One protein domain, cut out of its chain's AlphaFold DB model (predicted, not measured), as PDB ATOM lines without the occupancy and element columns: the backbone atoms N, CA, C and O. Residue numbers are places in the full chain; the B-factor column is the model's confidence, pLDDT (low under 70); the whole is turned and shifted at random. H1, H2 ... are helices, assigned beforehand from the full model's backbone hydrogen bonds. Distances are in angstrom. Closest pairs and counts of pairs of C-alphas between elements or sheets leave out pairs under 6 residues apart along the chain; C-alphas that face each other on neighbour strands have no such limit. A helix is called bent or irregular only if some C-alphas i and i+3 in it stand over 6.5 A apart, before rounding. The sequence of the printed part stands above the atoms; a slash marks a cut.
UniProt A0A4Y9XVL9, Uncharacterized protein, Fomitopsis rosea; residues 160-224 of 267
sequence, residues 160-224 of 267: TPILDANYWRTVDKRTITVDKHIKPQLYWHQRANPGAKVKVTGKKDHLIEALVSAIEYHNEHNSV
ATOM      1  N   THR A 160     360.638 632.497 493.043       88.12
ATOM      2  CA  THR A 160     360.432 632.957 491.663       88.12
ATOM      3  C   THR A 160     360.315 631.735 490.743       88.12
ATOM      4  O   THR A 160     361.310 631.015 490.586       88.12
ATOM      5  N   PRO A 161     359.137 631.443 490.163       88.00
ATOM      6  CA  PRO A 161     358.920 630.208 489.419       88.00
ATOM      7  C   PRO A 161     359.726 630.190 488.118       88.00
ATOM      8  O   PRO A 161     359.730 631.161 487.364       88.00
ATOM      9  N   ILE A 162     360.393 629.069 487.846       89.25
ATOM     10  CA  ILE A 162     361.054 628.821 486.560       89.25
ATOM     11  C   ILE A 162     360.103 627.974 485.713       89.25
ATOM     12  O   ILE A 162     359.800 626.839 486.083       89.25
ATOM     13  N   LEU A 163     359.629 628.543 484.602       88.31
ATOM     14  CA  LEU A 163     358.660 627.913 483.690       88.31
ATOM     15  C   LEU A 163     359.316 627.192 482.503       88.31
ATOM     16  O   LEU A 163     358.642 626.493 481.752       88.31
ATOM     17  N   ASP A 164     360.627 627.358 482.324       87.88
ATOM     18  CA  ASP A 164     361.370 626.676 481.270       87.88
ATOM     19  C   ASP A 164     361.772 625.262 481.717       87.88
ATOM     20  O   ASP A 164     362.606 625.075 482.608       87.88
ATOM     21  N   ALA A 165     361.183 624.250 481.080       87.56
ATOM     22  CA  ALA A 165     361.509 622.848 481.319       87.56
ATOM     23  C   ALA A 165     362.936 622.488 480.863       87.56
ATOM     24  O   ALA A 165     363.573 621.609 481.451       87.56
ATOM     25  N   ASN A 166     363.471 623.170 479.843       86.75
ATOM     26  CA  ASN A 166     364.795 622.865 479.297       86.75
ATOM     27  C   ASN A 166     365.917 623.286 480.244       86.75
ATOM     28  O   ASN A 166     366.922 622.575 480.343       86.75
ATOM     29  N   TYR A 167     365.715 624.357 481.015       88.56
ATOM     30  CA  TYR A 167     366.598 624.727 482.119       88.56
ATOM     31  C   TYR A 167     366.843 623.541 483.066       88.56
ATOM     32  O   TYR A 167     367.985 623.160 483.313       88.56
ATOM     33  N   TRP A 168     365.784 622.876 483.537       86.44
ATOM     34  CA  TRP A 168     365.909 621.774 484.499       86.44
ATOM     35  C   TRP A 168     366.501 620.490 483.908       86.44
ATOM     36  O   TRP A 168     367.088 619.698 484.645       86.44
ATOM     37  N   ARG A 169     366.394 620.298 482.587       87.38
ATOM     38  CA  ARG A 169     367.027 619.178 481.867       87.38
ATOM     39  C   ARG A 169     368.531 619.365 481.679       87.38
ATOM     40  O   ARG A 169     369.262 618.378 481.643       87.38
ATOM     41  N   THR A 170     368.978 620.611 481.535       86.81
ATOM     42  CA  THR A 170     370.348 620.952 481.116       86.81
ATOM     43  C   THR A 170     371.217 621.505 482.240       86.81
ATOM     44  O   THR A 170     372.440 621.522 482.110       86.81
ATOM     45  N   VAL A 171     370.614 621.934 483.353       85.81
ATOM     46  CA  VAL A 171     371.341 622.505 484.487       85.81
ATOM     47  C   VAL A 171     372.352 621.512 485.069       85.81
ATOM     48  O   VAL A 171     372.064 620.325 485.255       85.81
ATOM     49  N   ASP A 172     373.544 622.011 485.404       86.19
ATOM     50  CA  ASP A 172     374.555 621.201 486.076       86.19
ATOM     51  C   ASP A 172     374.018 620.723 487.431       86.19
ATOM     52  O   ASP A 172     373.790 621.489 488.369       86.19
ATOM     53  N   LYS A 173     373.853 619.407 487.562       81.81
ATOM     54  CA  LYS A 173     373.349 618.782 488.783       81.81
ATOM     55  C   LYS A 173     374.257 619.040 489.987       81.81
ATOM     56  O   LYS A 173     373.815 618.787 491.101       81.81
ATOM     57  N   ARG A 174     375.490 619.522 489.843       81.75
ATOM     58  CA  ARG A 174     376.351 619.859 490.993       81.75
ATOM     59  C   ARG A 174     376.003 621.202 491.635       81.75
ATOM     60  O   ARG A 174     376.227 621.358 492.832       81.75
ATOM     61  N   THR A 175     375.416 622.136 490.886       83.31
ATOM     62  CA  THR A 175     375.131 623.503 491.362       83.31
ATOM     63  C   THR A 175     373.774 623.617 492.059       83.31
ATOM     64  O   THR A 175     373.598 624.422 492.970       83.31
ATOM     65  N   ILE A 176     372.820 622.759 491.696       86.56
ATOM     66  CA  ILE A 176     371.483 622.712 492.299       86.56
ATOM     67  C   ILE A 176     371.418 621.772 493.505       86.56
ATOM     68  O   ILE A 176     371.980 620.681 493.516       86.56
ATOM     69  N   THR A 177     370.641 622.136 494.521       88.00
ATOM     70  CA  THR A 177     370.361 621.293 495.702       88.00
ATOM     71  C   THR A 177     368.871 620.989 495.808       88.00
ATOM     72  O   THR A 177     368.048 621.863 495.541       88.00
ATOM     73  N   VAL A 178     368.530 619.774 496.251       85.12
ATOM     74  CA  VAL A 178     367.140 619.302 496.371       85.12
ATOM     75  C   VAL A 178     366.287 620.236 497.231       85.12
ATOM     76  O   VAL A 178     365.247 620.692 496.770       85.12
ATOM     77  N   ASP A 179     366.730 620.560 498.447       84.12
ATOM     78  CA  ASP A 179     365.899 621.308 499.402       84.12
ATOM     79  C   ASP A 179     365.812 622.809 499.110       84.12
ATOM     80  O   ASP A 179     364.825 623.441 499.472       84.12
ATOM     81  N   LYS A 180     366.820 623.379 498.438       84.88
ATOM     82  CA  LYS A 180     366.872 624.816 498.127       84.88
ATOM     83  C   LYS A 180     366.258 625.176 496.774       84.88
ATOM     84  O   LYS A 180     365.714 626.261 496.645       84.88
ATOM     85  N   HIS A 181     366.359 624.291 495.781       87.12
ATOM     86  CA  HIS A 181     366.008 624.622 494.396       87.12
ATOM     87  C   HIS A 181     364.868 623.745 493.872       87.12
ATOM     88  O   HIS A 181     363.847 624.266 493.442       87.12
ATOM     89  N   ILE A 182     365.005 622.417 493.958       87.25
ATOM     90  CA  ILE A 182     364.071 621.485 493.301       87.25
ATOM     91  C   ILE A 182     362.738 621.401 494.056       87.25
ATOM     92  O   ILE A 182     361.679 621.600 493.467       87.25
ATOM     93  N   LYS A 183     362.763 621.129 495.369       89.12
ATOM     94  CA  LYS A 183     361.537 620.973 496.170       89.12
ATOM     95  C   LYS A 183     360.694 622.253 496.237       89.12
ATOM     96  O   LYS A 183     359.489 622.133 496.042       89.12
ATOM     97  N   PRO A 184     361.259 623.454 496.487       89.56
ATOM     98  CA  PRO A 184     360.455 624.675 496.524       89.56
ATOM     99  C   PRO A 184     359.746 624.961 495.193       89.56
ATOM    100  O   PRO A 184     358.556 625.267 495.202       89.56
ATOM    101  N   GLN A 185     360.434 624.773 494.060       89.56
ATOM    102  CA  GLN A 185     359.852 624.921 492.718       89.56
ATOM    103  C   GLN A 185     358.755 623.882 492.462       89.56
ATOM    104  O   GLN A 185     357.656 624.226 492.039       89.56
ATOM    105  N   LEU A 186     359.003 622.615 492.807       88.50
ATOM    106  CA  LEU A 186     358.017 621.547 492.650       88.50
ATOM    107  C   LEU A 186     356.762 621.792 493.497       88.50
ATOM    108  O   LEU A 186     355.651 621.634 493.001       88.50
ATOM    109  N   TYR A 187     356.916 622.216 494.755       89.25
ATOM    110  CA  TYR A 187     355.775 622.545 495.610       89.25
ATOM    111  C   TYR A 187     354.995 623.758 495.106       89.25
ATOM    112  O   TYR A 187     353.770 623.766 495.221       89.25
ATOM    113  N   TRP A 188     355.671 624.757 494.535       90.88
ATOM    114  CA  TRP A 188     355.006 625.892 493.902       90.88
ATOM    115  C   TRP A 188     354.121 625.427 492.735       90.88
ATOM    116  O   TRP A 188     352.923 625.711 492.727       90.88
ATOM    117  N   HIS A 189     354.669 624.612 491.825       85.88
ATOM    118  CA  HIS A 189     353.946 624.079 490.660       85.88
ATOM    119  C   HIS A 189     352.792 623.146 491.047       85.88
ATOM    120  O   HIS A 189     351.697 623.250 490.498       85.88
ATOM    121  N   GLN A 190     352.980 622.297 492.063       86.00
ATOM    122  CA  GLN A 190     351.914 621.442 492.609       86.00
ATOM    123  C   GLN A 190     350.809 622.230 493.327       86.00
ATOM    124  O   GLN A 190     349.668 621.767 493.405       86.00
ATOM    125  N   ARG A 191     351.135 623.400 493.892       84.94
ATOM    126  CA  ARG A 191     350.147 624.300 494.501       84.94
ATOM    127  C   ARG A 191     349.343 625.039 493.436       84.94
ATOM    128  O   ARG A 191     348.137 625.177 493.611       84.94
ATOM    129  N   ALA A 192     349.995 625.479 492.359       83.31
ATOM    130  CA  ALA A 192     349.333 626.097 491.213       83.31
ATOM    131  C   ALA A 192     348.414 625.103 490.483       83.31
ATOM    132  O   ALA A 192     347.317 625.475 490.081       83.31
ATOM    133  N   ASN A 193     348.827 623.834 490.383       80.81
ATOM    134  CA  ASN A 193     348.088 622.779 489.690       80.81
ATOM    135  C   ASN A 193     347.896 621.537 490.577       80.81
ATOM    136  O   ASN A 193     348.714 620.612 490.546       80.81
ATOM    137  N   PRO A 194     346.783 621.452 491.330       72.06
ATOM    138  CA  PRO A 194     346.498 620.310 492.197       72.06
ATOM    139  C   PRO A 194     346.403 618.961 491.464       72.06
ATOM    140  O   PRO A 194     346.592 617.926 492.103       72.06
ATOM    141  N   GLY A 195     346.128 618.968 490.153       66.75
ATOM    142  CA  GLY A 195     346.074 617.776 489.295       66.75
ATOM    143  C   GLY A 195     347.440 617.146 488.990       66.75
ATOM    144  O   GLY A 195     347.499 615.966 488.667       66.75
ATOM    145  N   ALA A 196     348.541 617.885 489.178       65.19
ATOM    146  CA  ALA A 196     349.914 617.414 488.959       65.19
ATOM    147  C   ALA A 196     350.619 616.969 490.262       65.19
ATOM    148  O   ALA A 196     351.850 616.928 490.346       65.19
ATOM    149  N   LYS A 197     349.862 616.672 491.329       69.81
ATOM    150  CA  LYS A 197     350.426 616.251 492.622       69.81
ATOM    151  C   LYS A 197     351.090 614.875 492.517       69.81
ATOM    152  O   LYS A 197     350.423 613.845 492.507       69.81
ATOM    153  N   VAL A 198     352.421 614.863 492.546       71.81
ATOM    154  CA  VAL A 198     353.252 613.651 492.622       71.81
ATOM    155  C   VAL A 198     353.912 613.569 494.000       71.81
ATOM    156  O   VAL A 198     354.312 614.589 494.569       71.81
ATOM    157  N   LYS A 199     354.048 612.355 494.558       71.81
ATOM    158  CA  LYS A 199     354.781 612.143 495.818       71.81
ATOM    159  C   LYS A 199     356.225 612.636 495.674       71.81
ATOM    160  O   LYS A 199     357.002 612.097 494.894       71.81
ATOM    161  N   VAL A 200     356.596 613.635 496.475       68.94
ATOM    162  CA  VAL A 200     357.935 614.251 496.482       68.94
ATOM    163  C   VAL A 200     358.903 613.404 497.318       68.94
ATOM    164  O   VAL A 200     359.376 613.815 498.377       68.94
ATOM    165  N   THR A 201     359.155 612.175 496.874       71.88
ATOM    166  CA  THR A 201     360.048 611.220 497.545       71.88
ATOM    167  C   THR A 201     360.888 610.488 496.510       71.88
ATOM    168  O   THR A 201     360.337 609.893 495.590       71.88
ATOM    169  N   GLY A 202     362.212 610.494 496.663       77.62
ATOM    170  CA  GLY A 202     363.102 609.790 495.743       77.62
ATOM    171  C   GLY A 202     364.478 610.431 495.621       77.62
ATOM    172  O   GLY A 202     364.793 611.411 496.301       77.62
ATOM    173  N   LYS A 203     365.301 609.852 494.742       85.00
ATOM    174  CA  LYS A 203     366.601 610.409 494.358       85.00
ATOM    175  C   LYS A 203     366.406 611.709 493.575       85.00
ATOM    176  O   LYS A 203     365.337 611.976 493.032       85.00
ATOM    177  N   LYS A 204     367.468 612.509 493.509       84.50
ATOM    178  CA  LYS A 204     367.470 613.829 492.871       84.50
ATOM    179  C   LYS A 204     366.936 613.817 491.435       84.50
ATOM    180  O   LYS A 204     366.178 614.711 491.089       84.50
ATOM    181  N   ASP A 205     367.296 612.812 490.643       84.88
ATOM    182  CA  ASP A 205     366.888 612.716 489.238       84.88
ATOM    183  C   ASP A 205     365.372 612.554 489.086       84.88
ATOM    184  O   ASP A 205     364.752 613.310 488.347       84.88
ATOM    185  N   HIS A 206     364.752 611.688 489.893       85.94
ATOM    186  CA  HIS A 206     363.295 611.501 489.881       85.94
ATOM    187  C   HIS A 206     362.544 612.786 490.267       85.94
ATOM    188  O   HIS A 206     361.448 613.047 489.783       85.94
ATOM    189  N   LEU A 207     363.120 613.602 491.158       85.81
ATOM    190  CA  LEU A 207     362.523 614.882 491.545       85.81
ATOM    191  C   LEU A 207     362.624 615.933 490.434       85.81
ATOM    192  O   LEU A 207     361.739 616.777 490.332       85.81
ATOM    193  N   ILE A 208     363.683 615.887 489.620       86.94
ATOM    194  CA  ILE A 208     363.828 616.751 488.442       86.94
ATOM    195  C   ILE A 208     362.820 616.333 487.371       86.94
ATOM    196  O   ILE A 208     362.139 617.195 486.833       86.94
ATOM    197  N   GLU A 209     362.663 615.034 487.113       87.19
ATOM    198  CA  GLU A 209     361.650 614.520 486.180       87.19
ATOM    199  C   GLU A 209     360.234 614.925 486.607       87.19
ATOM    200  O   GLU A 209     359.493 615.499 485.815       87.19
ATOM    201  N   ALA A 210     359.890 614.734 487.886       86.81
ATOM    202  CA  ALA A 210     358.596 615.159 488.421       86.81
ATOM    203  C   ALA A 210     358.375 616.679 488.309       86.81
ATOM    204  O   ALA A 210     357.251 617.121 488.076       86.81
ATOM    205  N   LEU A 211     359.433 617.482 488.470       87.75
ATOM    206  CA  LEU A 211     359.381 618.933 488.289       87.75
ATOM    207  C   LEU A 211     359.174 619.317 486.823       87.75
ATOM    208  O   LEU A 211     358.330 620.161 486.545       87.75
ATOM    209  N   VAL A 212     359.890 618.676 485.900       88.50
ATOM    210  CA  VAL A 212     359.720 618.881 484.456       88.50
ATOM    211  C   VAL A 212     358.284 618.563 484.037       88.50
ATOM    212  O   VAL A 212     357.645 619.417 483.434       88.50
ATOM    213  N   SER A 213     357.733 617.416 484.446       86.44
ATOM    214  CA  SER A 213     356.338 617.069 484.139       86.44
ATOM    215  C   SER A 213     355.334 618.059 484.742       86.44
ATOM    216  O   SER A 213     354.335 618.386 484.107       86.44
ATOM    217  N   ALA A 214     355.589 618.570 485.953       86.56
ATOM    218  CA  ALA A 214     354.727 619.576 486.575       86.56
ATOM    219  C   ALA A 214     354.770 620.930 485.839       86.56
ATOM    220  O   ALA A 214     353.738 621.594 485.733       86.56
ATOM    221  N   ILE A 215     355.940 621.323 485.320       88.38
ATOM    222  CA  ILE A 215     356.125 622.532 484.502       88.38
ATOM    223  C   ILE A 215     355.416 622.386 483.153       88.38
ATOM    224  O   ILE A 215     354.697 623.293 482.747       88.38
ATOM    225  N   GLU A 216     355.584 621.252 482.472       87.38
ATOM    226  CA  GLU A 216     354.924 620.984 481.187       87.38
ATOM    227  C   GLU A 216     353.403 621.019 481.334       87.38
ATOM    228  O   GLU A 216     352.735 621.756 480.612       87.38
ATOM    229  N   TYR A 217     352.875 620.350 482.363       85.81
ATOM    230  CA  TYR A 217     351.453 620.406 482.692       85.81
ATOM    231  C   TYR A 217     350.980 621.840 482.969       85.81
ATOM    232  O   TYR A 217     349.912 622.242 482.504       85.81
ATOM    233  N   HIS A 218     351.767 622.626 483.715       84.31
ATOM    234  CA  HIS A 218     351.455 624.031 483.970       84.31
ATOM    235  C   HIS A 218     351.393 624.836 482.675       84.31
ATOM    236  O   HIS A 218     350.418 625.547 482.461       84.31
ATOM    237  N   ASN A 219     352.382 624.697 481.798       85.50
ATOM    238  CA  ASN A 219     352.442 625.441 480.543       85.50
ATOM    239  C   ASN A 219     351.283 625.070 479.603       85.50
ATOM    240  O   ASN A 219     350.660 625.965 479.038       85.50
ATOM    241  N   GLU A 220     350.932 623.787 479.496       83.75
ATOM    242  CA  GLU A 220     349.787 623.324 478.700       83.75
ATOM    243  C   GLU A 220     348.457 623.908 479.203       83.75
ATOM    244  O   GLU A 220     347.659 624.408 478.414       83.75
ATOM    245  N   HIS A 221     348.229 623.907 480.520       75.44
ATOM    246  CA  HIS A 221     346.956 624.352 481.102       75.44
ATOM    247  C   HIS A 221     346.853 625.875 481.250       75.44
ATOM    248  O   HIS A 221     345.746 626.408 481.312       75.44
ATOM    249  N   ASN A 222     347.980 626.590 481.277       69.81
ATOM    250  CA  ASN A 222     347.998 628.052 481.324       69.81
ATOM    251  C   ASN A 222     348.042 628.685 479.916       69.81
ATOM    252  O   ASN A 222     347.581 629.811 479.751       69.81
ATOM    253  N   SER A 223     348.516 627.966 478.886       57.97
ATOM    254  CA  SER A 223     348.467 628.427 477.486       57.97
ATOM    255  C   SER A 223     347.039 628.487 476.937       57.97
ATOM    256  O   SER A 223     346.730 629.366 476.142       57.97
ATOM    257  N   VAL A 224     346.144 627.597 477.382       51.81
ATOM    258  CA  VAL A 224     344.755 627.531 476.882       51.81
ATOM    259  C   VAL A 224     343.895 628.711 477.368       51.81
ATOM    260  O   VAL A 224     342.918 629.070 476.717       51.81
TER     261      VAL A 224
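Overview. This is residues 160 to 224 of the 267 residues of an uncharacterized protein of Fomitopsis rosea (UniProt A0A4Y9XVL9). One long helix, H3, is the backbone of a small three-helix cluster: H2 packs along it, and the short H1 packs on its residues 208 to 216, with the three centres making a triangle and H1 and H2 apart from each other. After H2 a long link, residues 193 to 203, folds back along the length of the cluster, and H3 then sets out again from the end where H2 began, running the same way as H2. The printed part has 65 residues, with three named helices in the order H1, H2, H3 and no named strand; its class is all helix. The whole is compact, with a radius of gyration of the C-alphas of 11.1 A, and has an elongated outline of 35 by 22 by 19 A.

Along the chain. Find C-alpha 204 at (367.470, 613.829, 492.871); from there H3, residues 204 to 223, runs 28.5 A to C-alpha 223 at (348.467, 628.427, 477.486). Look next at C-alpha 178 at (367.140, 619.302, 496.371), where H2 begins; it holds residues 178 to 192 and measures 19.7 A from first to last C-alpha. H2 is irregular, but only just: C-alphas 180 and 183 are 6.9 A apart, and its line is a rough one. H1, residues 165 to 170, is 9.0 A from first to last C-alpha and begins at (361.509, 622.848, 481.319).

Arrangement. Start from H3, which touches both other helices. H2 and H3 touch, and their closest C-alphas, those of Leu 186 and Leu 211, are 5.3 A apart. Their lines stand at a shallow tilt of 30 degrees, and they run the same way. H1 touches H3 at residues 208 to 216 of H3 alone; the closest C-alphas, those of Ala 165 and Val 212, are 5.4 A apart. These two helices stand at a shallow tilt of 27 degrees and run opposite ways. H1 and H2 follow each other in the chain, yet they are apart. Along the backbone, each O i to N i+4 pair is within hydrogen-bond range in H1 and H3, and in H2 8 of 11 are.

Size, cuts and confidence. The two C-alphas farthest apart are those of Arg 174 and Val 224, at 35.4 A, while C-alphas 160 and 224, the first and last printed, are 22.2 A apart. The printed part has no cut. H1 and H2 are joined by a short link of 7 residues, and H2 and H3 by a long link of 11. The mean pLDDT of the printed part is 82.9; look for values under 70 at residues 195 to 197, at residue 200 and at residues 222 to 224, of which 222 and 223 belong to H3.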